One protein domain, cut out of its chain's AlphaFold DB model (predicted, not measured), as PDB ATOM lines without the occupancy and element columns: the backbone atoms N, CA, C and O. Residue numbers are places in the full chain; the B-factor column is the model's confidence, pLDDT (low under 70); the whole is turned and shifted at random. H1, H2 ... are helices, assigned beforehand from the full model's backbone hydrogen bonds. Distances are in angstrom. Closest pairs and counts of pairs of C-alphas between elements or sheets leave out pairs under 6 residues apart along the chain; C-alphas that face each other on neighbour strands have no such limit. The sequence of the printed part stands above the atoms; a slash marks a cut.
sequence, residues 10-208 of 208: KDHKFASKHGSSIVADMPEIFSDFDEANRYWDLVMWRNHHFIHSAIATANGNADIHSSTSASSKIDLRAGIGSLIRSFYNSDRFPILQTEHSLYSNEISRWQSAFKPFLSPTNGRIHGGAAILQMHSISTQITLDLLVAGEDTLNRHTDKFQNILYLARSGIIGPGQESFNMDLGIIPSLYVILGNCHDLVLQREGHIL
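What this domain is: This is residues 10 to 208 of the 208 residues of an uncharacterized protein of Oidiodendron maius Zn (UniProt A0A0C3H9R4). Five helices, H3, H5, H6, H7 and H8, make an up-and-down bundle, each running against the one before, set as two triangles that share H6 in the middle: H3, H5, H6 and H6, H7, H8. Short H1 packs on H3 at one side of the body and H9 on H7 and H8 at the other, H4 packs on H6 and H8, and residues 64 to 71 stick out. The printed part has 199 residues with nine named helices, H1 to H9 in order, and no named strand: all helix. It is compact, with a radius of gyration of the C-alphas of 17.7 A and spans of 57 by 40 by 30 A.

How they stand to each other: Start at H1, residues 10 to 15, which touches H3, residues 33 to 58, at residues 45 to 53 of H3 alone; the closest C-alphas, of His 12 and His 49, are 4.9 A apart. H2, residues 20 to 24, only just touches H3 at residues 39 to 43 alone, with 3 pairs of C-alphas within 8 A, the closest those of Val 23 and Tyr 39, 6.7 A. H4, residues 79 to 85, touches H8, residues 183 to 195, closest at C-alphas 81 and 191, 4.9 A. H5, residues 94 to 118, runs opposite ways to H3 at a shallow tilt of 22 degrees, closest at C-alphas 47 and 103, 6.3 A. H6, residues 126 to 148, is the hub, touching five helices, H4 among them. It forms a hairpin with H7, residues 150 to 170, at a shallow tilt of 4 degrees; C-alphas 127 and 170 come closest, 4.3 A. H8 and H9, residues 199 to 206, form another, closest at C-alphas 193 and 202, 5.2 A. H3 and H7 are apart. In H1, H2, H3 and H9 every O i to N i+4 pair is within hydrogen-bond range; in H4 it is 0 of 3, with 1 of 4 O i to N i+3 pairs, in H5 18 of 21, H6 18 of 19, H7 11 of 17 and H8 6 of 9.

Where its parts are: Find C-alpha 10 at (198.126, 249.798, 333.524), where H1 begins. H3 runs 36.5 A from C-alpha 33 at (201.952, 221.215, 318.002). H5 spans 35.8 A, H6 32.7 A, H7 28.8 A; H9 ends at C-alpha 206, (187.943, 238.286, 297.735).

The domain as a whole: The C-alphas farthest apart, of Ser 66 and Gly 175, are 57.0 A apart. The printed part has no cut. The links H3 to H4 and H7 to H8 are long. Look for pLDDT under 70 at, among others, residues 60 to 86 and 172 to 181.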
ATOM      1  N   LYS A  10     197.117 250.433 332.663       86.69
ATOM      2  CA  LYS A  10     198.126 249.798 333.524       86.69
ATOM      3  C   LYS A  10     198.053 248.264 333.491       86.69
ATOM      4  O   LYS A  10     199.096 247.619 333.536       86.69
ATOM      5  N   ASP A  11     196.855 247.704 333.348       86.25
ATOM      6  CA  ASP A  11     196.631 246.261 333.337       86.25
ATOM      7  C   ASP A  11     197.041 245.692 331.977       86.25
ATOM      8  O   ASP A  11     197.722 244.672 331.935       86.25
ATOM      9  N   HIS A  12     196.785 246.406 330.870       87.25
ATOM     10  CA  HIS A  12     197.351 246.042 329.565       87.25
ATOM     11  C   HIS A  12     198.888 246.125 329.555       87.25
ATOM     12  O   HIS A  12     199.545 245.204 329.079       87.25
ATOM     13  N   LYS A  13     199.491 247.168 330.142       88.75
ATOM     14  CA  LYS A  13     200.961 247.281 330.259       88.75
ATOM     15  C   LYS A  13     201.581 246.186 331.134       88.75
ATOM     16  O   LYS A  13     202.740 245.824 330.942       88.75
ATOM     17  N   PHE A  14     200.846 245.699 332.130       92.06
ATOM     18  CA  PHE A  14     201.269 244.569 332.952       92.06
ATOM     19  C   PHE A  14     201.122 243.248 332.185       92.06
ATOM     20  O   PHE A  14     202.062 242.456 332.123       92.06
ATOM     21  N   ALA A  15     199.970 243.037 331.546       90.94
ATOM     22  CA  ALA A  15     199.652 241.835 330.788       90.94
ATOM     23  C   ALA A  15     200.553 241.648 329.558       90.94
ATOM     24  O   ALA A  15     200.906 240.512 329.243       90.94
ATOM     25  N   SER A  16     201.013 242.730 328.917       93.44
ATOM     26  CA  SER A  16     201.981 242.650 327.812       93.44
ATOM     27  C   SER A  16     203.322 242.036 328.231       93.44
ATOM     28  O   SER A  16     204.033 241.470 327.407       93.44
ATOM     29  N   LYS A  17     203.645 242.072 329.530       94.75
ATOM     30  CA  LYS A  17     204.865 241.491 330.110       94.75
ATOM     31  C   LYS A  17     204.641 240.100 330.703       94.75
ATOM     32  O   LYS A  17     205.598 239.477 331.175       94.75
ATOM     33  N   HIS A  18     203.412 239.588 330.677       93.94
ATOM     34  CA  HIS A  18     203.090 238.269 331.210       93.94
ATOM     35  C   HIS A  18     203.872 237.172 330.475       93.94
ATOM     36  O   HIS A  18     204.038 237.233 329.259       93.94
ATOM     37  N   GLY A  19     204.398 236.194 331.216       94.25
ATOM     38  CA  GLY A  19     205.125 235.062 330.635       94.25
ATOM     39  C   GLY A  19     206.456 235.409 329.955       94.25
ATOM     40  O   GLY A  19     206.956 234.585 329.199       94.25
ATOM     41  N   SER A  20     207.050 236.587 330.208       95.19
ATOM     42  CA  SER A  20     208.293 237.011 329.527       95.19
ATOM     43  C   SER A  20     209.432 235.995 329.650       95.19
ATOM     44  O   SER A  20     210.128 235.751 328.673       95.19
ATOM     45  N   SER A  21     209.618 235.387 330.828       96.19
ATOM     46  CA  SER A  21     210.655 234.366 331.031       96.19
ATOM     47  C   SER A  21     210.383 233.105 330.214       96.19
ATOM     48  O   SER A  21     211.301 232.553 329.631       96.19
ATOM     49  N   ILE A  22     209.116 232.703 330.103       96.62
ATOM     50  CA  ILE A  22     208.716 231.538 329.313       96.62
ATOM     51  C   ILE A  22     209.013 231.804 327.838       96.62
ATOM     52  O   ILE A  22     209.709 231.024 327.209       96.62
ATOM     53  N   VAL A  23     208.557 232.936 327.291       96.88
ATOM     54  CA  VAL A  23     208.798 233.299 325.882       96.88
ATOM     55  C   VAL A  23     210.293 233.486 325.585       96.88
ATOM     56  O   VAL A  23     210.745 233.186 324.479       96.88
ATOM     57  N   ALA A  24     211.086 233.935 326.563       96.38
ATOM     58  CA  ALA A  24     212.539 233.992 326.425       96.38
ATOM     59  C   ALA A  24     213.131 232.598 326.148       96.38
ATOM     60  O   ALA A  24     213.935 232.471 325.220       96.38
ATOM     61  N   ASP A  25     212.634 231.574 326.846       97.31
ATOM     62  CA  ASP A  25     213.033 230.166 326.727       97.31
ATOM     63  C   ASP A  25     212.403 229.434 325.520       97.31
ATOM     64  O   ASP A  25     212.521 228.214 325.406       97.31
ATOM     65  N   MET A  26     211.760 230.156 324.588       98.19
ATOM     66  CA  MET A  26     211.182 229.563 323.376       98.19
ATOM     67  C   MET A  26     212.237 228.771 322.584       98.19
ATOM     68  O   MET A  26     213.262 229.355 322.199       98.19
ATOM     69  N   PRO A  27     211.990 227.477 322.304       97.88
ATOM     70  CA  PRO A  27     212.955 226.629 321.619       97.88
ATOM     71  C   PRO A  27     213.123 227.045 320.155       97.88
ATOM     72  O   PRO A  27     212.254 227.685 319.563       97.88
ATOM     73  N   GLU A  28     214.238 226.646 319.544       97.62
ATOM     74  CA  GLU A  28     214.489 226.884 318.114       97.62
ATOM     75  C   GLU A  28     213.574 226.053 317.203       97.62
ATOM     76  O   GLU A  28     213.347 226.429 316.056       97.62
ATOM     77  N   ILE A  29     213.063 224.926 317.707       96.81
ATOM     78  CA  ILE A  29     212.118 224.021 317.045       96.81
ATOM     79  C   ILE A  29     211.175 223.482 318.121       96.81
ATOM     80  O   ILE A  29     211.649 223.015 319.158       96.81
ATOM     81  N   PHE A  30     209.862 223.510 317.882       96.38
ATOM     82  CA  PHE A  30     208.912 222.897 318.813       96.38
ATOM     83  C   PHE A  30     208.893 221.373 318.665       96.38
ATOM     84  O   PHE A  30     208.932 220.831 317.560       96.38
ATOM     85  N   SER A  31     208.811 220.692 319.799       95.19
ATOM     86  CA  SER A  31     208.699 219.239 319.915       95.19
ATOM     87  C   SER A  31     207.381 218.706 319.353       95.19
ATOM     88  O   SER A  31     207.363 217.658 318.705       95.19
ATOM     89  N   ASP A  32     206.291 219.442 319.562       92.56
ATOM     90  CA  ASP A  32     204.957 219.109 319.081       92.56
ATOM     91  C   ASP A  32     204.095 220.365 318.853       92.56
ATOM     92  O   ASP A  32     204.495 221.505 319.111       92.56
ATOM     93  N   PHE A  33     202.897 220.145 318.308       90.19
ATOM     94  CA  PHE A  33     201.952 221.215 318.002       90.19
ATOM     95  C   PHE A  33     201.394 221.885 319.270       90.19
ATOM     96  O   PHE A  33     201.093 223.077 319.250       90.19
ATOM     97  N   ASP A  34     201.293 221.153 320.381       91.81
ATOM     98  CA  ASP A  34     200.772 221.679 321.645       91.81
ATOM     99  C   ASP A  34     201.780 222.631 322.308       91.81
ATOM    100  O   ASP A  34     201.407 223.650 322.892       91.81
ATOM    101  N   GLU A  35     203.079 222.347 322.212       95.56
ATOM    102  CA  GLU A  35     204.150 223.270 322.579       95.56
ATOM    103  C   GLU A  35     204.112 224.530 321.715       95.56
ATOM    104  O   GLU A  35     204.078 225.635 322.264       95.56
ATOM    105  N   ALA A  36     204.029 224.377 320.391       95.00
ATOM    106  CA  ALA A  36     203.906 225.512 319.485       95.00
ATOM    107  C   ALA A  36     202.709 226.409 319.837       95.00
ATOM    108  O   ALA A  36     202.855 227.634 319.900       95.00
ATOM    109  N   ASN A  37     201.547 225.806 320.113       92.50
ATOM    110  CA  ASN A  37     200.329 226.534 320.455       92.50
ATOM    111  C   ASN A  37     200.442 227.252 321.809       92.50
ATOM    112  O   ASN A  37     200.082 228.420 321.906       92.50
ATOM    113  N   ARG A  38     201.030 226.617 322.833       95.06
ATOM    114  CA  ARG A  38     201.265 227.265 324.141       95.06
ATOM    115  C   ARG A  38     202.145 228.508 324.028       95.06
ATOM    116  O   ARG A  38     201.852 229.529 324.648       95.06
ATOM    117  N   TYR A  39     203.216 228.437 323.236       97.62
ATOM    118  CA  TYR A  39     204.046 229.611 322.968       97.62
ATOM    119  C   TYR A  39     203.295 230.661 322.152       97.62
ATOM    120  O   TYR A  39     203.428 231.852 322.439       97.62
ATOM    121  N   TRP A  40     202.492 230.237 321.175       95.38
ATOM    122  CA  TRP A  40     201.701 231.152 320.360       95.38
ATOM    123  C   TRP A  40     200.697 231.944 321.191       95.38
ATOM    124  O   TRP A  40     200.640 233.165 321.061       95.38
ATOM    125  N   ASP A  41     199.970 231.279 322.091       93.62
ATOM    126  CA  ASP A  41     198.997 231.912 322.983       93.62
ATOM    127  C   ASP A  41     199.650 233.023 323.816       93.62
ATOM    128  O   ASP A  41     199.124 234.134 323.905       93.62
ATOM    129  N   LEU A  42     200.843 232.765 324.366       94.94
ATOM    130  CA  LEU A  42     201.603 233.762 325.120       94.94
ATOM    131  C   LEU A  42     202.075 234.923 324.237       94.94
ATOM    132  O   LEU A  42     201.888 236.083 324.608       94.94
ATOM    133  N   VAL A  43     202.667 234.634 323.073       95.94
ATOM    134  CA  VAL A  43     203.139 235.666 322.133       95.94
ATOM    135  C   VAL A  43     201.974 236.548 321.684       95.94
ATOM    136  O   VAL A  43     202.079 237.776 321.729       95.94
ATOM    137  N   MET A  44     200.846 235.948 321.312       90.94
ATOM    138  CA  MET A  44     199.638 236.659 320.895       90.94
ATOM    139  C   MET A  44     199.052 237.516 322.002       90.94
ATOM    140  O   MET A  44     198.750 238.687 321.767       90.94
ATOM    141  N   TRP A  45     198.918 236.961 323.207       90.62
ATOM    142  CA  TRP A  45     198.415 237.685 324.369       90.62
ATOM    143  C   TRP A  45     199.241 238.945 324.633       90.62
ATOM    144  O   TRP A  45     198.711 240.056 324.716       90.62
ATOM    145  N   ARG A  46     200.566 238.790 324.687       94.06
ATOM    146  CA  ARG A  46     201.502 239.892 324.938       94.06
ATOM    147  C   ARG A  46     201.416 240.971 323.861       94.06
ATOM    148  O   ARG A  46     201.285 242.151 324.189       94.06
ATOM    149  N   ASN A  47     201.414 240.560 322.591       91.88
ATOM    150  CA  ASN A  47     201.278 241.456 321.445       91.88
ATOM    151  C   ASN A  47     199.958 242.228 321.471       91.88
ATOM    152  O   ASN A  47     199.952 243.441 321.273       91.88
ATOM    153  N   HIS A  48     198.844 241.556 321.762       87.25
ATOM    154  CA  HIS A  48     197.533 242.193 321.841       87.25
ATOM    155  C   HIS A  48     197.504 243.303 322.902       87.25
ATOM    156  O   HIS A  48     197.111 244.439 322.619       87.25
ATOM    157  N   HIS A  49     197.987 243.003 324.110       90.44
ATOM    158  CA  HIS A  49     198.050 243.979 325.194       90.44
ATOM    159  C   HIS A  49     199.055 245.108 324.927       90.44
ATOM    160  O   HIS A  49     198.795 246.256 325.304       90.44
ATOM    161  N   PHE A  50     200.169 244.819 324.250       91.50
ATOM    162  CA  PHE A  50     201.098 245.848 323.795       91.50
ATOM    163  C   PHE A  50     200.446 246.790 322.784       91.50
ATOM    164  O   PHE A  50     200.457 247.995 323.014       91.50
ATOM    165  N   ILE A  51     199.835 246.263 321.717       87.00
ATOM    166  CA  ILE A  51     199.179 247.074 320.679       87.00
ATOM    167  C   ILE A  51     198.133 247.993 321.316       87.00
ATOM    168  O   ILE A  51     198.122 249.198 321.054       87.00
ATOM    169  N   HIS A  52     197.312 247.457 322.223       83.31
ATOM    170  CA  HIS A  52     196.336 248.257 322.958       83.31
ATOM    171  C   HIS A  52     197.001 249.381 323.771       83.31
ATOM    172  O   HIS A  52     196.612 250.548 323.682       83.31
ATOM    173  N   SER A  53     198.049 249.045 324.528       86.44
ATOM    174  CA  SER A  53     198.768 250.010 325.362       86.44
ATOM    175  C   SER A  53     199.473 251.092 324.547       86.44
ATOM    176  O   SER A  53     199.500 252.256 324.958       86.44
ATOM    177  N   ALA A  54     200.035 250.721 323.400       86.31
ATOM    178  CA  ALA A  54     200.737 251.612 322.491       86.31
ATOM    179  C   ALA A  54     199.773 252.619 321.851       86.31
ATOM    180  O   ALA A  54     200.039 253.818 321.908       86.31
ATOM    181  N   ILE A  55     198.615 252.166 321.354       82.44
ATOM    182  CA  ILE A  55     197.570 253.049 320.805       82.44
ATOM    183  C   ILE A  55     197.059 254.017 321.877       82.44
ATOM    184  O   ILE A  55     196.973 255.223 321.640       82.44
ATOM    185  N   ALA A  56     196.749 253.516 323.075       81.12
ATOM    186  CA  ALA A  56     196.282 254.359 324.174       81.12
ATOM    187  C   ALA A  56     197.330 255.412 324.581       81.12
ATOM    188  O   ALA A  56     196.989 256.577 324.790       81.12
ATOM    189  N   THR A  57     198.606 255.020 324.643       81.88
ATOM    190  CA  THR A  57     199.719 255.930 324.956       81.88
ATOM    191  C   THR A  57     199.886 256.995 323.870       81.88
ATOM    192  O   THR A  57     199.990 258.179 324.185       81.88
ATOM    193  N   ALA A  58     199.849 256.597 322.597       77.12
ATOM    194  CA  ALA A  58     199.979 257.500 321.458       77.12
ATOM    195  C   ALA A  58     198.848 258.535 321.375       77.12
ATOM    196  O   ALA A  58     199.097 259.701 321.067       77.12
ATOM    197  N   ASN A  59     197.624 258.124 321.717       75.62
ATOM    198  CA  ASN A  59     196.444 258.989 321.744       75.62
ATOM    199  C   ASN A  59     196.378 259.908 322.979       75.62
ATOM    200  O   ASN A  59     195.413 260.651 323.133       75.62
ATOM    201  N   GLY A  60     197.380 259.878 323.865       68.19
ATOM    202  CA  GLY A  60     197.415 260.729 325.056       68.19
ATOM    203  C   GLY A  60     196.520 260.253 326.204       68.19
ATOM    204  O   GLY A  60     196.375 260.973 327.188       68.19
ATOM    205  N   ASN A  61     195.986 259.027 326.151       61.81
ATOM    206  CA  ASN A  61     195.205 258.418 327.239       61.81
ATOM    207  C   ASN A  61     196.109 257.854 328.357       61.81
ATOM    208  O   ASN A  61     195.777 256.850 328.987       61.81
ATOM    209  N   ALA A  62     197.278 258.465 328.577       49.59
ATOM    210  CA  ALA A  62     198.323 257.927 329.441       49.59
ATOM    211  C   ALA A  62     197.927 257.876 330.928       49.59
ATOM    212  O   ALA A  62     198.444 257.010 331.624       49.59
ATOM    213  N   ASP A  63     196.992 258.721 331.382       44.09
ATOM    214  CA  ASP A  63     196.502 258.772 332.768       44.09
ATOM    215  C   ASP A  63     195.115 259.439 332.858       44.09
ATOM    216  O   ASP A  63     194.998 260.625 333.163       44.09
ATOM    217  N   ILE A  64     194.028 258.698 332.624       40.56
ATOM    218  CA  ILE A  64     192.684 259.193 332.962       40.56
ATOM    219  C   ILE A  64     192.092 258.317 334.062       40.56
ATOM    220  O   ILE A  64     191.394 257.336 333.828       40.56
ATOM    221  N   HIS A  65     192.351 258.740 335.298       41.03
ATOM    222  CA  HIS A  65     191.601 258.340 336.486       41.03
ATOM    223  C   HIS A  65     190.154 258.879 336.503       41.03
ATOM    224  O   HIS A  65     189.450 258.680 337.491       41.03
ATOM    225  N   SER A  66     189.665 259.549 335.451       34.34
ATOM    226  CA  SER A  66     188.298 260.068 335.424       34.34
ATOM    227  C   SER A  66     187.331 259.097 334.751       34.34
ATOM    228  O   SER A  66     187.144 259.068 333.534       34.34
ATOM    229  N   SER A  67     186.604 258.374 335.592       42.25
ATOM    230  CA  SER A  67     185.172 258.208 335.382       42.25
ATOM    231  C   SER A  67     184.565 259.537 334.905       42.25
ATOM    232  O   SER A  67     184.694 260.538 335.604       42.25
ATOM    233  N   THR A  68     183.883 259.498 333.758       39.22
ATOM    234  CA  THR A  68     183.039 260.526 333.105       39.22
ATOM    235  C   THR A  68     183.609 261.303 331.902       39.22
ATOM    236  O   THR A  68     184.649 261.946 331.944       39.22
ATOM    237  N   SER A  69     182.808 261.229 330.826       34.66
ATOM    238  CA  SER A  69     182.676 262.131 329.670       34.66
ATOM    239  C   SER A  69     183.851 262.309 328.703       34.66
ATOM    240  O   SER A  69     184.480 263.355 328.660       34.66
ATOM    241  N   ALA A  70     184.033 261.340 327.811       31.56
ATOM    242  CA  ALA A  70     183.837 261.501 326.365       31.56
ATOM    243  C   ALA A  70     184.248 260.183 325.708       31.56
ATOM    244  O   ALA A  70     185.319 259.649 325.960       31.56
ATOM    245  N   SER A  71     183.353 259.628 324.903       34.62
ATOM    246  CA  SER A  71     183.519 258.362 324.197       34.62
ATOM    247  C   SER A  71     184.628 258.454 323.133       34.62
ATOM    248  O   SER A  71     184.336 258.436 321.940       34.62
ATOM    249  N   SER A  72     185.899 258.462 323.529       34.31
ATOM    250  CA  SER A  72     186.983 257.916 322.707       34.31
ATOM    251  C   SER A  72     186.955 256.393 322.849       34.31
ATOM    252  O   SER A  72     187.889 255.756 323.327       34.31
ATOM    253  N   LYS A  73     185.819 255.794 322.467       35.94
ATOM    254  CA  LYS A  73     185.735 254.353 322.251       35.94
ATOM    255  C   LYS A  73     186.749 254.057 321.156       35.94
ATOM    256  O   LYS A  73     186.499 254.381 319.998       35.94
ATOM    257  N   ILE A  74     187.901 253.507 321.533       40.19
ATOM    258  CA  ILE A  74     188.772 252.828 320.583       40.19
ATOM    259  C   ILE A  74     187.903 251.690 320.062       40.19
ATOM    260  O   ILE A  74     187.653 250.702 320.751       40.19
ATOM    261  N   ASP A  75     187.312 251.914 318.896       35.38
ATOM    262  CA  ASP A  75     186.394 250.989 318.259       35.38
ATOM    263  C   ASP A  75     187.256 249.873 317.659       35.38
ATOM    264  O   ASP A  75     187.542 249.847 316.464       35.38
ATOM    265  N   LEU A  76     187.723 248.964 318.525       42.66
ATOM    266  CA  LEU A  76     188.394 247.698 318.202       42.66
ATOM    267  C   LEU A  76     187.400 246.721 317.541       42.66
ATOM    268  O   LEU A  76     187.262 245.559 317.929       42.66
ATOM    269  N   ARG A  77     186.625 247.215 316.571       38.59
ATOM    270  CA  ARG A  77     185.654 246.446 315.797       38.59
ATOM    271  C   ARG A  77     186.397 245.481 314.885       38.59
ATOM    272  O   ARG A  77     186.566 245.754 313.708       38.59
ATOM    273  N   ALA A  78     186.717 244.324 315.453       37.06
ATOM    274  CA  ALA A  78     187.172 243.102 314.800       37.06
ATOM    275  C   ALA A  78     188.679 243.022 314.495       37.06
ATOM    276  O   ALA A  78     189.144 243.291 313.391       37.06
ATOM    277  N   GLY A  79     189.416 242.497 315.478       48.91
ATOM    278  CA  GLY A  79     190.696 241.830 315.266       48.91
ATOM    279  C   GLY A  79     191.817 242.706 314.707       48.91
ATOM    280  O   GLY A  79     191.702 243.914 314.536       48.91
ATOM    281  N   ILE A  80     192.932 242.040 314.421       50.56
ATOM    282  CA  ILE A  80     194.166 242.569 313.820       50.56
ATOM    283  C   ILE A  80     193.893 243.542 312.648       50.56
ATOM    284  O   ILE A  80     194.645 244.494 312.457       50.56
ATOM    285  N   GLY A  81     192.783 243.350 311.928       43.69
ATOM    286  CA  GLY A  81     192.326 244.172 310.813       43.69
ATOM    287  C   GLY A  81     191.809 245.578 311.144       43.69
ATOM    288  O   GLY A  81     192.029 246.500 310.364       43.69
ATOM    289  N   SER A  82     191.137 245.783 312.282       49.12
ATOM    290  CA  SER A  82     190.535 247.085 312.628       49.12
ATOM    291  C   SER A  82     191.508 248.050 313.305       49.12
ATOM    292  O   SER A  82     191.238 249.245 313.413       49.12
ATOM    293  N   LEU A  83     192.642 247.527 313.779       52.97
ATOM    294  CA  LEU A  83     193.689 248.263 314.491       52.97
ATOM    295  C   LEU A  83     194.559 249.125 313.565       52.97
ATOM    296  O   LEU A  83     195.305 249.981 314.032       52.97
ATOM    297  N   ILE A  84     194.415 248.952 312.250       53.44
ATOM    298  CA  ILE A  84     195.325 249.486 311.232       53.44
ATOM    299  C   ILE A  84     195.098 250.983 310.941       53.44
ATOM    300  O   ILE A  84     195.780 251.559 310.119       53.44
ATOM    301  N   ARG A  85     194.194 251.680 311.638       54.88
ATOM    302  CA  ARG A  85     194.015 253.143 311.461       54.88
ATOM    303  C   ARG A  85     194.634 253.996 312.563       54.88
ATOM    304  O   ARG A  85     194.497 255.216 312.541       54.88
ATOM    305  N   SER A  86     195.260 253.370 313.555       61.28
ATOM    306  CA  SER A  86     195.906 254.066 314.667       61.28
ATOM    307  C   SER A  86     197.409 253.845 314.585       61.28
ATOM    308  O   SER A  86     197.900 252.793 314.975       61.28
ATOM    309  N   PHE A  87     198.125 254.840 314.070       71.06
ATOM    310  CA  PHE A  87     199.586 254.852 314.007       71.06
ATOM    311  C   PHE A  87     200.137 255.852 315.010       71.06
ATOM    312  O   PHE A  87     199.482 256.851 315.321       71.06
ATOM    313  N   TYR A  88     201.355 255.620 315.487       69.25
ATOM    314  CA  TYR A  88     202.052 256.598 316.309       69.25
ATOM    315  C   TYR A  88     203.383 256.986 315.684       69.25
ATOM    316  O   TYR A  88     204.058 256.175 315.065       69.25
ATOM    317  N   ASN A  89     203.770 258.250 315.855       70.38
ATOM    318  CA  ASN A  89     205.085 258.702 315.429       70.38
ATOM    319  C   ASN A  89     206.137 258.060 316.349       70.38
ATOM    320  O   ASN A  89     206.213 258.414 317.531       70.38
ATOM    321  N   SER A  90     206.925 257.122 315.817       68.50
ATOM    322  CA  SER A  90     207.955 256.401 316.567       68.50
ATOM    323  C   SER A  90     208.986 257.324 317.212       68.50
ATOM    324  O   SER A  90     209.393 257.072 318.345       68.50
ATOM    325  N   ASP A  91     209.332 258.435 316.556       73.44
ATOM    326  CA  ASP A  91     210.314 259.409 317.057       73.44
ATOM    327  C   ASP A  91     209.817 260.103 318.330       73.44
ATOM    328  O   ASP A  91     210.600 260.530 319.179       73.44
ATOM    329  N   ARG A  92     208.492 260.189 318.492       77.00
ATOM    330  CA  ARG A  92     207.855 260.761 319.681       77.00
ATOM    331  C   ARG A  92     207.803 259.778 320.854       77.00
ATOM    332  O   ARG A  92     207.665 260.215 321.995       77.00
ATOM    333  N   PHE A  93     207.910 258.473 320.597       82.31
ATOM    334  CA  PHE A  93     207.741 257.423 321.604       82.31
ATOM    335  C   PHE A  93     208.823 256.331 321.486       82.31
ATOM    336  O   PHE A  93     208.504 255.173 321.203       82.31
ATOM    337  N   PRO A  94     210.101 256.646 321.778       82.88
ATOM    338  CA  PRO A  94     211.220 255.706 321.609       82.88
ATOM    339  C   PRO A  94     211.082 254.428 322.454       82.88
ATOM    340  O   PRO A  94     211.555 253.356 322.072       82.88
ATOM    341  N   ILE A  95     210.387 254.510 323.594       85.75
ATOM    342  CA  ILE A  95     210.108 253.337 324.428       85.75
ATOM    343  C   ILE A  95     209.193 252.332 323.717       85.75
ATOM    344  O   ILE A  95     209.446 251.131 323.782       85.75
ATOM    345  N   LEU A  96     208.200 252.814 322.960       88.06
ATOM    346  CA  LEU A  96     207.292 251.954 322.203       88.06
ATOM    347  C   LEU A  96     208.005 251.303 321.013       88.06
ATOM    348  O   LEU A  96     207.681 250.176 320.659       88.06
ATOM    349  N   GLN A  97     209.019 251.959 320.440       88.12
ATOM    350  CA  GLN A  97     209.859 251.368 319.392       88.12
ATOM    351  C   GLN A  97     210.736 250.222 319.926       88.12
ATOM    352  O   GLN A  97     210.919 249.201 319.258       88.12
ATOM    353  N   THR A  98     211.255 250.367 321.148       90.38
ATOM    354  CA  THR A  98     212.009 249.296 321.822       90.38
ATOM    355  C   THR A  98     211.103 248.098 322.105       90.38
ATOM    356  O   THR A  98     211.466 246.960 321.812       90.38
ATOM    357  N   GLU A  99     209.901 248.351 322.624       92.62
ATOM    358  CA  GLU A  99     208.901 247.309 322.863       92.62
ATOM    359  C   GLU A  99     208.426 246.653 321.555       92.62
ATOM    360  O   GLU A  99     208.364 245.429 321.483       92.62
ATOM    361  N   HIS A 100     208.187 247.426 320.490       92.69
ATOM    362  CA  HIS A 100     207.887 246.901 319.149       92.69
ATOM    363  C   HIS A 100     208.959 245.916 318.677       92.69
ATOM    364  O   HIS A 100     208.627 244.806 318.265       92.69
ATOM    365  N   SER A 101     210.233 246.295 318.792       94.00
ATOM    366  CA  SER A 101     211.353 245.448 318.368       94.00
ATOM    367  C   SER A 101     211.387 244.129 319.144       94.00
ATOM    368  O   SER A 101     211.643 243.073 318.565       94.00
ATOM    369  N   LEU A 102     211.079 244.179 320.443       95.75
ATOM    370  CA  LEU A 102     210.971 242.997 321.293       95.75
ATOM    371  C   LEU A 102     209.854 242.067 320.807       95.75
ATOM    372  O   LEU A 102     210.124 240.901 320.524       95.75
ATOM    373  N   TYR A 103     208.625 242.565 320.659       96.31
ATOM    374  CA  TYR A 103     207.491 241.714 320.281       96.31
ATOM    375  C   TYR A 103     207.578 241.208 318.832       96.31
ATOM    376  O   TYR A 103     207.195 240.075 318.547       96.31
ATOM    377  N   SER A 104     208.158 242.007 317.934       95.56
ATOM    378  CA  SER A 104     208.459 241.618 316.551       95.56
ATOM    379  C   SER A 104     209.450 240.448 316.499       95.56
ATOM    380  O   SER A 104     209.263 239.478 315.757       95.56
ATOM    381  N   ASN A 105     210.477 240.477 317.355       97.44
ATOM    382  CA  ASN A 105     211.421 239.370 317.488       97.44
ATOM    383  C   ASN A 105     210.758 238.107 318.068       97.44
ATOM    384  O   ASN A 105     211.030 237.007 317.595       97.44
ATOM    385  N   GLU A 106     209.864 238.243 319.055       97.69
ATOM    386  CA  GLU A 106     209.107 237.105 319.605       97.69
ATOM    387  C   GLU A 106     208.269 236.401 318.522       97.69
ATOM    388  O   GLU A 106     208.339 235.176 318.398       97.69
ATOM    389  N   ILE A 107     207.543 237.160 317.690       97.81
ATOM    390  CA  ILE A 107     206.772 236.601 316.565       97.81
ATOM    391  C   ILE A 107     207.704 235.925 315.554       97.81
ATOM    392  O   ILE A 107     207.438 234.803 315.124       97.81
ATOM    393  N   SER A 108     208.813 236.574 315.196       97.56
ATOM    394  CA  SER A 108     209.767 236.044 314.213       97.56
ATOM    395  C   SER A 108     210.429 234.738 314.677       97.56
ATOM    396  O   SER A 108     210.601 233.805 313.883       97.56
ATOM    397  N   ARG A 109     210.772 234.638 315.970       98.06
ATOM    398  CA  ARG A 109     211.278 233.402 316.593       98.06
ATOM    399  C   ARG A 109     210.234 232.296 316.540       98.06
ATOM    400  O   ARG A 109     210.551 231.203 316.074       98.06
ATOM    401  N   TRP A 110     208.994 232.603 316.925       98.31
ATOM    402  CA  TRP A 110     207.896 231.640 316.880       98.31
ATOM    403  C   TRP A 110     207.672 231.114 315.459       98.31
ATOM    404  O   TRP A 110     207.676 229.906 315.240       98.31
ATOM    405  N   GLN A 111     207.584 232.011 314.471       97.50
ATOM    406  CA  GLN A 111     207.421 231.649 313.060       97.50
ATOM    407  C   GLN A 111     208.541 230.741 312.567       97.50
ATOM    408  O   GLN A 111     208.291 229.817 311.799       97.50
ATOM    409  N   SER A 112     209.778 231.002 312.992       97.25
ATOM    410  CA  SER A 112     210.937 230.195 312.611       97.25
ATOM    411  C   SER A 112     210.875 228.792 313.212       97.25
ATOM    412  O   SER A 112     211.027 227.824 312.465       97.25
ATOM    413  N   ALA A 113     210.568 228.682 314.507       97.56
ATOM    414  CA  ALA A 113     210.409 227.405 315.205       97.56
ATOM    415  C   ALA A 113     209.199 226.591 314.719       97.56
ATOM    416  O   ALA A 113     209.202 225.362 314.798       97.56
ATOM    417  N   PHE A 114     208.185 227.266 314.168       95.94
ATOM    418  CA  PHE A 114     206.959 226.649 313.667       95.94
ATOM    419  C   PHE A 114     207.057 226.088 312.238       95.94
ATOM    420  O   PHE A 114     206.259 225.230 311.859       95.94
ATOM    421  N   LYS A 115     208.046 226.514 311.435       93.31
ATOM    422  CA  LYS A 115     208.196 226.094 310.023       93.31
ATOM    423  C   LYS A 115     208.048 224.584 309.769       93.31
ATOM    424  O   LYS A 115     207.411 224.244 308.769       93.31
ATOM    425  N   PRO A 116     208.577 223.669 310.610       91.56
ATOM    426  CA  PRO A 116     208.451 222.230 310.369       91.56
ATOM    427  C   PRO A 116     207.001 221.721 310.285       91.56
ATOM    428  O   PRO A 116     206.738 220.758 309.564       91.56
ATOM    429  N   PHE A 117     206.047 222.380 310.954       88.88
ATOM    430  CA  PHE A 117     204.630 221.986 310.958       88.88
ATOM    431  C   PHE A 117     203.878 222.375 309.678       88.88
ATOM    432  O   PHE A 117     202.769 221.896 309.447       88.88
ATOM    433  N   LEU A 118     204.477 223.204 308.817       87.94
ATOM    434  CA  LEU A 118     203.869 223.641 307.557       87.94
ATOM    435  C   LEU A 118     204.014 222.619 306.426       87.94
ATOM    436  O   LEU A 118     203.474 222.832 305.342       87.94
ATOM    437  N   SER A 119     204.712 221.503 306.658       82.06
ATOM    438  CA  SER A 119     204.844 220.447 305.656       82.06
ATOM    439  C   SER A 119     203.466 219.857 305.283       82.06
ATOM    440  O   SER A 119     202.744 219.392 306.171       82.06
ATOM    441  N   PRO A 120     203.104 219.783 303.985       68.62
ATOM    442  CA  PRO A 120     201.826 219.222 303.519       68.62
ATOM    443  C   PRO A 120     201.648 217.725 303.808       68.62
ATOM    444  O   PRO A 120     200.572 217.170 303.605       68.62
ATOM    445  N   THR A 121     202.700 217.044 304.270       66.50
ATOM    446  CA  THR A 121     202.718 215.593 304.505       66.50
ATOM    447  C   THR A 121     201.776 215.136 305.621       66.50
ATOM    448  O   THR A 121     201.555 213.936 305.764       66.50
ATOM    449  N   ASN A 122     201.208 216.058 306.407       59.78
ATOM    450  CA  ASN A 122     200.342 215.748 307.543       59.78
ATOM    451  C   ASN A 122     198.958 216.408 307.395       59.78
ATOM    452  O   ASN A 122     198.631 217.381 308.075       59.78
ATOM    453  N   GLY A 123     198.137 215.884 306.476       61.78
ATOM    454  CA  GLY A 123     196.889 216.516 306.012       61.78
ATOM    455  C   GLY A 123     195.849 216.870 307.087       61.78
ATOM    456  O   GLY A 123     195.034 217.756 306.856       61.78
ATOM    457  N   ARG A 124     195.882 216.249 308.278       65.25
ATOM    458  CA  ARG A 124     195.008 216.628 309.409       65.25
ATOM    459  C   ARG A 124     195.487 217.858 310.183       65.25
ATOM    460  O   ARG A 124     194.660 218.590 310.706       65.25
ATOM    461  N   ILE A 125     196.798 218.067 310.278       74.12
ATOM    462  CA  ILE A 125     197.404 219.164 311.055       74.12
ATOM    463  C   ILE A 125     197.680 220.370 310.151       74.12
ATOM    464  O   ILE A 125     197.696 221.504 310.622       74.12
ATOM    465  N   HIS A 126     197.831 220.141 308.843       81.31
ATOM    466  CA  HIS A 126     198.215 221.170 307.881       81.31
ATOM    467  C   HIS A 126     197.265 222.380 307.862       81.31
ATOM    468  O   HIS A 126     197.744 223.509 307.844       81.31
ATOM    469  N   GLY A 127     195.944 222.174 307.945       83.38
ATOM    470  CA  GLY A 127     194.975 223.277 307.990       83.38
ATOM    471  C   GLY A 127     195.106 224.141 309.247       83.38
ATOM    472  O   GLY A 127     195.246 225.358 309.148       83.38
ATOM    473  N   GLY A 128     195.167 223.516 310.427       84.56
ATOM    474  CA  GLY A 128     195.389 224.233 311.689       84.56
ATOM    475  C   GLY A 128     196.742 224.949 311.726       84.56
ATOM    476  O   GLY A 128     196.827 226.100 312.151       84.56
ATOM    477  N   ALA A 129     197.793 224.311 311.206       89.44
ATOM    478  CA  ALA A 129     199.111 224.925 311.089       89.44
ATOM    479  C   ALA A 129     199.108 226.127 310.133       89.44
ATOM    480  O   ALA A 129     199.681 227.168 310.453       89.44
ATOM    481  N   ALA A 130     198.419 226.021 308.994       89.62
ATOM    482  CA  ALA A 130     198.257 227.127 308.060       89.62
ATOM    483  C   ALA A 130     197.548 228.319 308.717       89.62
ATOM    484  O   ALA A 130     198.030 229.444 308.601       89.62
ATOM    485  N   ILE A 131     196.473 228.077 309.475       88.00
ATOM    486  CA  ILE A 131     195.731 229.126 310.195       88.00
ATOM    487  C   ILE A 131     196.618 229.825 311.229       88.00
ATOM    488  O   ILE A 131     196.688 231.056 311.240       88.00
ATOM    489  N   LEU A 132     197.336 229.069 312.067       90.62
ATOM    490  CA  LEU A 132     198.243 229.652 313.062       90.62
ATOM    491  C   LEU A 132     199.350 230.482 312.403       90.62
ATOM    492  O   LEU A 132     199.631 231.605 312.827       90.62
ATOM    493  N   GLN A 133     199.931 229.979 311.314       93.62
ATOM    494  CA  GLN A 133     200.938 230.719 310.566       93.62
ATOM    495  C   GLN A 133     200.358 231.995 309.946       93.62
ATOM    496  O   GLN A 133     200.981 233.050 310.071       93.62
ATOM    497  N   MET A 134     199.165 231.937 309.345       91.62
ATOM    498  CA  MET A 134     198.467 233.117 308.823       91.62
ATOM    499  C   MET A 134     198.252 234.157 309.924       91.62
ATOM    500  O   MET A 134     198.614 235.316 309.732       91.62
ATOM    501  N   HIS A 135     197.750 233.747 311.095       90.50
ATOM    502  CA  HIS A 135     197.587 234.646 312.238       90.50
ATOM    503  C   HIS A 135     198.904 235.291 312.653       90.50
ATOM    504  O   HIS A 135     198.937 236.498 312.875       90.50
ATOM    505  N   SER A 136     199.998 234.528 312.703       94.12
ATOM    506  CA  SER A 136     201.300 235.086 313.066       94.12
ATOM    507  C   SER A 136     201.795 236.145 312.088       94.12
ATOM    508  O   SER A 136     202.301 237.189 312.501       94.12
ATOM    509  N   ILE A 137     201.603 235.912 310.788       94.12
ATOM    510  CA  ILE A 137     201.977 236.862 309.740       94.12
ATOM    511  C   ILE A 137     201.123 238.126 309.863       94.12
ATOM    512  O   ILE A 137     201.655 239.236 309.810       94.12
ATOM    513  N   SER A 138     199.816 237.974 310.074       90.00
ATOM    514  CA  SER A 138     198.897 239.098 310.246       90.00
ATOM    515  C   SER A 138     199.204 239.919 311.501       90.00
ATOM    516  O   SER A 138     199.211 241.146 311.423       90.00
ATOM    517  N   THR A 139     199.536 239.280 312.627       89.75
ATOM    518  CA  THR A 139     199.964 239.983 313.848       89.75
ATOM    519  C   THR A 139     201.237 240.786 313.605       89.75
ATOM    520  O   THR A 139     201.298 241.949 313.998       89.75
ATOM    521  N   GLN A 140     202.221 240.211 312.901       92.50
ATOM    522  CA  GLN A 140     203.447 240.925 312.540       92.50
ATOM    523  C   GLN A 140     203.154 242.156 311.670       92.50
ATOM    524  O   GLN A 140     203.698 243.224 311.929       92.50
ATOM    525  N   ILE A 141     202.293 242.022 310.654       89.31
ATOM    526  CA  ILE A 141     201.900 243.143 309.786       89.31
ATOM    527  C   ILE A 141     201.262 244.261 310.617       89.31
ATOM    528  O   ILE A 141     201.663 245.413 310.492       89.31
ATOM    529  N   THR A 142     200.315 243.944 311.501       85.81
ATOM    530  CA  THR A 142     199.666 244.960 312.345       85.81
ATOM    531  C   THR A 142     200.632 245.626 313.314       85.81
ATOM    532  O   THR A 142     200.538 246.833 313.535       85.81
ATOM    533  N   LEU A 143     201.579 244.867 313.861       87.94
ATOM    534  CA  LEU A 143     202.625 245.401 314.721       87.94
ATOM    535  C   LEU A 143     203.546 246.374 313.960       87.94
ATOM    536  O   LEU A 143     203.847 247.452 314.468       87.94
ATOM    537  N   ASP A 144     203.957 246.024 312.740       87.75
ATOM    538  CA  ASP A 144     204.799 246.870 311.882       87.75
ATOM    539  C   ASP A 144     204.058 248.145 311.443       87.75
ATOM    540  O   ASP A 144     204.619 249.246 311.477       87.75
ATOM    541  N   LEU A 145     202.774 248.007 311.108       82.62
ATOM    542  CA  LEU A 145     201.905 249.111 310.719       82.62
ATOM    543  C   LEU A 145     201.752 250.140 311.829       82.62
ATOM    544  O   LEU A 145     201.903 251.330 311.573       82.62
ATOM    545  N   LEU A 146     201.521 249.685 313.060       81.38
ATOM    546  CA  LEU A 146     201.356 250.542 314.234       81.38
ATOM    547  C   LEU A 146     202.502 251.563 314.401       81.38
ATOM    548  O   LEU A 146     202.257 252.686 314.846       81.38
ATOM    549  N   VAL A 147     203.731 251.178 314.040       81.06
ATOM    550  CA  VAL A 147     204.942 251.998 314.218       81.06
ATOM    551  C   VAL A 147     205.248 252.865 313.010       81.06
ATOM    552  O   VAL A 147     205.638 254.018 313.164       81.06
ATOM    553  N   ALA A 148     205.128 252.303 311.813       79.44
ATOM    554  CA  ALA A 148     205.681 252.922 310.615       79.44
ATOM    555  C   ALA A 148     204.617 253.355 309.591       79.44
ATOM    556  O   ALA A 148     204.963 253.945 308.568       79.44
ATOM    557  N   GLY A 149     203.333 253.137 309.886       74.62
ATOM    558  CA  GLY A 149     202.212 253.643 309.097       74.62
ATOM    559  C   GLY A 149     201.976 252.902 307.779       74.62
ATOM    560  O   GLY A 149     202.626 251.899 307.468       74.62
ATOM    561  N   GLU A 150     201.027 253.411 306.991       73.38
ATOM    562  CA  GLU A 150     200.561 252.798 305.734       73.38
ATOM    563  C   GLU A 150     201.663 252.656 304.676       73.38
ATOM    564  O   GLU A 150     201.641 251.711 303.886       73.38
ATOM    565  N   ASP A 151     202.685 253.516 304.703       73.94
ATOM    566  CA  ASP A 151     203.817 253.463 303.765       73.94
ATOM    567  C   ASP A 151     204.575 252.124 303.824       73.94
ATOM    568  O   ASP A 151     205.274 251.730 302.886       73.94
ATOM    569  N   THR A 152     204.411 251.377 304.918       76.06
ATOM    570  CA  THR A 152     205.030 250.065 305.105       76.06
ATOM    571  C   THR A 152     204.303 248.911 304.443       76.06
ATOM    572  O   THR A 152     204.913 247.857 304.267       76.06
ATOM    573  N   LEU A 153     203.051 249.101 304.023       79.19
ATOM    574  CA  LEU A 153     202.216 248.042 303.452       79.19
ATOM    575  C   LEU A 153     202.843 247.423 302.206       79.19
ATOM    576  O   LEU A 153     202.841 246.203 302.043       79.19
ATOM    577  N   ASN A 154     203.489 248.246 301.379       78.81
ATOM    578  CA  ASN A 154     204.189 247.788 300.178       78.81
ATOM    579  C   ASN A 154     205.373 246.852 300.497       78.81
ATOM    580  O   ASN A 154     205.803 246.090 299.634       78.81
ATOM    581  N   ARG A 155     205.901 246.885 301.730       86.50
ATOM    582  CA  ARG A 155     206.989 246.005 302.195       86.50
ATOM    583  C   ARG A 155     206.492 244.642 302.678       86.50
ATOM    584  O   ARG A 155     207.312 243.819 303.067       86.50
ATOM    585  N   HIS A 156     205.180 244.418 302.699       88.62
ATOM    586  CA  HIS A 156     204.559 243.182 303.176       88.62
ATOM    587  C   HIS A 156     203.872 242.386 302.061       88.62
ATOM    588  O   HIS A 156     203.119 241.457 302.341       88.62
ATOM    589  N   THR A 157     204.135 242.711 300.793       87.94
ATOM    590  CA  THR A 157     203.593 241.988 299.632       87.94
ATOM    591  C   THR A 157     203.887 240.488 299.683       87.94
ATOM    592  O   THR A 157     202.997 239.675 299.447       87.94
ATOM    593  N   ASP A 158     205.105 240.113 300.067       91.44
ATOM    594  CA  ASP A 158     205.525 238.726 300.285       91.44
ATOM    595  C   ASP A 158     204.709 238.041 301.396       91.44
ATOM    596  O   ASP A 158     204.251 236.906 301.246       91.44
ATOM    597  N   LYS A 159     204.455 238.756 302.496       92.12
ATOM    598  CA  LYS A 159     203.624 238.281 303.606       92.12
ATOM    599  C   LYS A 159     202.165 238.087 303.179       92.12
ATOM    600  O   LYS A 159     201.567 237.071 303.533       92.12
ATOM    601  N   PHE A 160     201.601 239.006 302.391       90.31
ATOM    602  CA  PHE A 160     200.244 238.871 301.845       90.31
ATOM    603  C   PHE A 160     200.127 237.662 300.910       90.31
ATOM    604  O   PHE A 160     199.192 236.873 301.044       90.31
ATOM    605  N   GLN A 161     201.105 237.468 300.021       91.69
ATOM    606  CA  GLN A 161     201.173 236.288 299.153       91.69
ATOM    607  C   GLN A 161     201.232 234.992 299.963       91.69
ATOM    608  O   GLN A 161     200.545 234.027 299.632       91.69
ATOM    609  N   ASN A 162     202.003 234.974 301.053       92.56
ATOM    610  CA  ASN A 162     202.113 233.806 301.920       92.56
ATOM    611  C   ASN A 162     200.778 233.478 302.614       92.56
ATOM    612  O   ASN A 162     200.367 232.322 302.636       92.56
ATOM    613  N   ILE A 163     200.042 234.485 303.100       91.38
ATOM    614  CA  ILE A 163     198.700 234.277 303.671       91.38
ATOM    615  C   ILE A 163     197.750 233.652 302.630       91.38
ATOM    616  O   ILE A 163     197.055 232.689 302.951       91.38
ATOM    617  N   LEU A 164     197.735 234.149 301.384       90.12
ATOM    618  CA  LEU A 164     196.899 233.579 300.314       90.12
ATOM    619  C   LEU A 164     197.317 232.152 299.949       90.12
ATOM    620  O   LEU A 164     196.461 231.295 299.721       90.12
ATOM    621  N   TYR A 165     198.625 231.888 299.901       90.31
ATOM    622  CA  TYR A 165     199.156 230.551 299.661       90.31
ATOM    623  C   TYR A 165     198.686 229.569 300.740       90.31
ATOM    624  O   TYR A 165     198.116 228.536 300.400       90.31
ATOM    625  N   LEU A 166     198.843 229.926 302.018       89.38
ATOM    626  CA  LEU A 166     198.440 229.102 303.160       89.38
ATOM    627  C   LEU A 166     196.928 228.853 303.194       89.38
ATOM    628  O   LEU A 166     196.502 227.726 303.442       89.38
ATOM    629  N   ALA A 167     196.114 229.866 302.879       86.81
ATOM    630  CA  ALA A 167     194.665 229.709 302.771       86.81
ATOM    631  C   ALA A 167     194.283 228.689 301.683       86.81
ATOM    632  O   ALA A 167     193.445 227.811 301.896       86.81
ATOM    633  N   ARG A 168     194.943 228.747 300.521       83.94
ATOM    634  CA  ARG A 168     194.695 227.817 299.411       83.94
ATOM    635  C   ARG A 168     195.194 226.408 299.696       83.94
ATOM    636  O   ARG A 168     194.469 225.452 299.441       83.94
ATOM    637  N   SER A 169     196.424 226.266 300.185       80.38
ATOM    638  CA  SER A 169     197.062 224.958 300.359       80.38
ATOM    639  C   SER A 169     196.558 224.221 301.599       80.38
ATOM    640  O   SER A 169     196.429 223.000 301.568       80.38
ATOM    641  N   GLY A 170     196.278 224.955 302.679       72.19
ATOM    642  CA  GLY A 170     195.925 224.390 303.979       72.19
ATOM    643  C   GLY A 170     194.437 224.153 304.190       72.19
ATOM    644  O   GLY A 170     194.074 223.282 304.975       72.19
ATOM    645  N   ILE A 171     193.583 224.933 303.520       72.25
ATOM    646  CA  ILE A 171     192.181 225.093 303.933       72.25
ATOM    647  C   ILE A 171     191.233 224.850 302.756       72.25
ATOM    648  O   ILE A 171     190.288 224.084 302.885       72.25
ATOM    649  N   ILE A 172     191.526 225.431 301.586       68.94
ATOM    650  CA  ILE A 172     190.639 225.402 300.403       68.94
ATOM    651  C   ILE A 172     191.083 224.344 299.356       68.94
ATOM    652  O   ILE A 172     190.484 224.199 298.292       68.94
ATOM    653  N   GLY A 173     192.142 223.580 299.637       62.66
ATOM    654  CA  GLY A 173     192.807 222.702 298.667       62.66
ATOM    655  C   GLY A 173     191.969 221.517 298.137       62.66
ATOM    656  O   GLY A 173     191.032 221.053 298.793       62.66
ATOM    657  N   PRO A 174     192.321 220.976 296.949       50.59
ATOM    658  CA  PRO A 174     191.619 219.850 296.332       50.59
ATOM    659  C   PRO A 174     191.718 218.583 297.200       50.59
ATOM    660  O   PRO A 174     192.809 218.176 297.593       50.59
ATOM    661  N   GLY A 175     190.569 217.957 297.482       55.88
ATOM    662  CA  GLY A 175     190.439 216.799 298.383       55.88
ATOM    663  C   GLY A 175     189.555 217.053 299.610       55.88
ATOM    664  O   GLY A 175     189.233 216.120 300.342       55.88
ATOM    665  N   GLN A 176     189.116 218.297 299.825       54.56
ATOM    666  CA  GLN A 176     188.089 218.626 300.811       54.56
ATOM    667  C   GLN A 176     186.693 218.380 300.213       54.56
ATOM    668  O   GLN A 176     186.079 219.264 299.628       54.56
ATOM    669  N   GLU A 177     186.178 217.155 300.343       52.41
ATOM    670  CA  GLU A 177     184.842 216.752 299.850       52.41
ATOM    671  C   GLU A 177     183.668 217.344 300.668       52.41
ATOM    672  O   GLU A 177     182.509 216.986 300.463       52.41
ATOM    673  N   SER A 178     183.942 218.255 301.605       57.47
ATOM    674  CA  SER A 178     182.948 218.877 302.486       57.47
ATOM    675  C   SER A 178     183.119 220.392 302.526       57.47
ATOM    676  O   SER A 178     184.227 220.909 302.412       57.47
ATOM    677  N   PHE A 179     182.003 221.110 302.680       55.88
ATOM    678  CA  PHE A 179     182.003 222.551 302.917       55.88
ATOM    679  C   PHE A 179     182.667 222.834 304.272       55.88
ATOM    680  O   PHE A 179     182.031 222.689 305.315       55.88
ATOM    681  N   ASN A 180     183.945 223.212 304.256       61.97
ATOM    682  CA  ASN A 180     184.687 223.627 305.441       61.97
ATOM    683  C   ASN A 180     184.884 225.139 305.390       61.97
ATOM    684  O   ASN A 180     185.689 225.657 304.621       61.97
ATOM    685  N   MET A 181     184.110 225.850 306.207       65.12
ATOM    686  CA  MET A 181     184.298 227.275 306.447       65.12
ATOM    687  C   MET A 181     185.007 227.437 307.790       65.12
ATOM    688  O   MET A 181     184.382 227.290 308.840       65.12
ATOM    689  N   ASP A 182     186.304 227.736 307.760       72.31
ATOM    690  CA  ASP A 182     187.051 228.067 308.970       72.31
ATOM    691  C   ASP A 182     187.039 229.584 309.190       72.31
ATOM    692  O   ASP A 182     187.643 230.347 308.438       72.31
ATOM    693  N   LEU A 183     186.333 230.045 310.225       76.12
ATOM    694  CA  LEU A 183     186.235 231.474 310.541       76.12
ATOM    695  C   LEU A 183     187.570 232.073 311.026       76.12
ATOM    696  O   LEU A 183     187.711 233.298 311.044       76.12
ATOM    697  N   GLY A 184     188.551 231.240 311.385       73.50
ATOM    698  CA  GLY A 184     189.893 231.646 311.800       73.50
ATOM    699  C   GLY A 184     190.698 232.320 310.690       73.50
ATOM    700  O   GLY A 184     191.565 233.139 310.974       73.50
ATOM    701  N   ILE A 185     190.372 232.091 309.416       79.38
ATOM    702  CA  ILE A 185     191.081 232.745 308.300       79.38
ATOM    703  C   ILE A 185     190.690 234.213 308.127       79.38
ATOM    704  O   ILE A 185     191.464 235.002 307.580       79.38
ATOM    705  N   ILE A 186     189.487 234.583 308.582       80.81
ATOM    706  CA  ILE A 186     188.861 235.875 308.283       80.81
ATOM    707  C   ILE A 186     189.721 237.052 308.759       80.81
ATOM    708  O   ILE A 186     189.937 237.958 307.954       80.81
ATOM    709  N   PRO A 187     190.259 237.081 309.999       78.81
ATOM    710  CA  PRO A 187     191.110 238.186 310.433       78.81
ATOM    711  C   PRO A 187     192.329 238.377 309.530       78.81
ATOM    712  O   PRO A 187     192.680 239.511 309.211       78.81
ATOM    713  N   SER A 188     192.941 237.283 309.081       82.75
ATOM    714  CA  SER A 188     194.150 237.317 308.261       82.75
ATOM    715  C   SER A 188     193.864 237.762 306.826       82.75
ATOM    716  O   SER A 188     194.602 238.580 306.276       82.75
ATOM    717  N   LEU A 189     192.751 237.303 306.240       82.12
ATOM    718  CA  LEU A 189     192.283 237.776 304.933       82.12
ATOM    719  C   LEU A 189     191.844 239.242 304.984       82.12
ATOM    720  O   LEU A 189     192.143 240.004 304.068       82.12
ATOM    721  N   TYR A 190     191.206 239.677 306.071       81.62
ATOM    722  CA  TYR A 190     190.806 241.073 306.240       81.62
ATOM    723  C   TYR A 190     192.013 242.022 306.221       81.62
ATOM    724  O   TYR A 190     191.926 243.109 305.652       81.62
ATOM    725  N   VAL A 191     193.158 241.612 306.784       76.94
ATOM    726  CA  VAL A 191     194.401 242.398 306.701       76.94
ATOM    727  C   VAL A 191     194.839 242.596 305.243       76.94
ATOM    728  O   VAL A 191     195.261 243.696 304.897       76.94
ATOM    729  N   ILE A 192     194.680 241.594 304.372       78.38
ATOM    730  CA  ILE A 192     194.956 241.737 302.931       78.38
ATOM    731  C   ILE A 192     193.942 242.686 302.289       78.38
ATOM    732  O   ILE A 192     194.330 243.659 301.648       78.38
ATOM    733  N   LEU A 193     192.647 242.417 302.472       78.19
ATOM    734  CA  LEU A 193     191.571 243.150 301.800       78.19
ATOM    735  C   LEU A 193     191.547 244.636 302.169       78.19
ATOM    736  O   LEU A 193     191.227 245.474 301.333       78.19
ATOM    737  N   GLY A 194     191.881 244.964 303.417       73.69
ATOM    738  CA  GLY A 194     191.888 246.343 303.892       73.69
ATOM    739  C   GLY A 194     193.153 247.126 303.546       73.69
ATOM    740  O   GLY A 194     193.087 248.350 303.508       73.69
ATOM    741  N   ASN A 195     194.294 246.452 303.336       72.06
ATOM    742  CA  ASN A 195     195.606 247.111 303.436       72.06
ATOM    743  C   ASN A 195     196.625 246.693 302.365       72.06
ATOM    744  O   ASN A 195     197.710 247.258 302.283       72.06
ATOM    745  N   CYS A 196     196.329 245.710 301.521       77.88
ATOM    746  CA  CYS A 196     197.204 245.393 300.400       77.88
ATOM    747  C   CYS A 196     196.975 246.404 299.271       77.88
ATOM    748  O   CYS A 196     195.861 246.503 298.783       77.88
ATOM    749  N   HIS A 197     197.990 247.139 298.810       80.94
ATOM    750  CA  HIS A 197     197.827 248.035 297.651       80.94
ATOM    751  C   HIS A 197     197.850 247.306 296.295       80.94
ATOM    752  O   HIS A 197     197.543 247.903 295.263       80.94
ATOM    753  N   ASP A 198     198.194 246.017 296.282       83.19
ATOM    754  CA  ASP A 198     198.158 245.194 295.078       83.19
ATOM    755  C   ASP A 198     196.725 244.706 294.810       83.19
ATOM    756  O   ASP A 198     196.194 243.822 295.489       83.19
ATOM    757  N   LEU A 199     196.098 245.280 293.780       83.69
ATOM    758  CA  LEU A 199     194.733 244.949 293.371       83.69
ATOM    759  C   LEU A 199     194.572 243.488 292.925       83.69
ATOM    760  O   LEU A 199     193.459 242.963 292.984       83.69
ATOM    761  N   VAL A 200     195.638 242.833 292.459       84.56
ATOM    762  CA  VAL A 200     195.596 241.410 292.099       84.56
ATOM    763  C   VAL A 200     195.459 240.581 293.369       84.56
ATOM    764  O   VAL A 200     194.525 239.788 293.474       84.56
ATOM    765  N   LEU A 201     196.302 240.839 294.372       82.00
ATOM    766  CA  LEU A 201     196.247 240.135 295.658       82.00
ATOM    767  C   LEU A 201     194.941 240.411 296.418       82.00
ATOM    768  O   LEU A 201     194.372 239.492 297.005       82.00
ATOM    769  N   GLN A 202     194.413 241.640 296.363       79.75
ATOM    770  CA  GLN A 202     193.094 241.947 296.930       79.75
ATOM    771  C   GLN A 202     191.974 241.136 296.265       79.75
ATOM    772  O   GLN A 202     191.141 240.546 296.951       79.75
ATOM    773  N   ARG A 203     191.944 241.088 294.925       82.38
ATOM    774  CA  ARG A 203     190.947 240.298 294.181       82.38
ATOM    775  C   ARG A 203     191.060 238.818 294.503       82.38
ATOM    776  O   ARG A 203     190.039 238.162 294.667       82.38
ATOM    777  N   GLU A 204     192.283 238.314 294.620       81.25
ATOM    778  CA  GLU A 204     192.541 236.941 295.035       81.25
ATOM    779  C   GLU A 204     192.042 236.648 296.453       81.25
ATOM    780  O   GLU A 204     191.511 235.568 296.680       81.25
ATOM    781  N   GLY A 205     192.157 237.596 297.386       75.19
ATOM    782  CA  GLY A 205     191.587 237.466 298.727       75.19
ATOM    783  C   GLY A 205     190.056 237.500 298.755       75.19
ATOM    784  O   GLY A 205     189.460 236.885 299.628       75.19
ATOM    785  N   HIS A 206     189.407 238.191 297.811       75.81
ATOM    786  CA  HIS A 206     187.943 238.286 297.735       75.81
ATOM    787  C   HIS A 206     187.249 237.010 297.240       75.81
ATOM    788  O   HIS A 206     186.042 236.869 297.431       75.81
ATOM    789  N   ILE A 207     187.981 236.135 296.548       78.88
ATOM    790  CA  ILE A 207     187.449 234.904 295.940       78.88
ATOM    791  C   ILE A 207     187.742 233.643 296.771       78.88
ATOM    792  O   ILE A 207     187.372 232.552 296.335       78.88
ATOM    793  N   LEU A 208     188.427 233.791 297.912       67.56
ATOM    794  CA  LEU A 208     188.627 232.754 298.931       67.56
ATOM    795  C   LEU A 208     187.531 232.857 299.996       67.56
ATOM    796  O   LEU A 208     187.058 231.786 300.427       67.56
TER     797      LEU A 208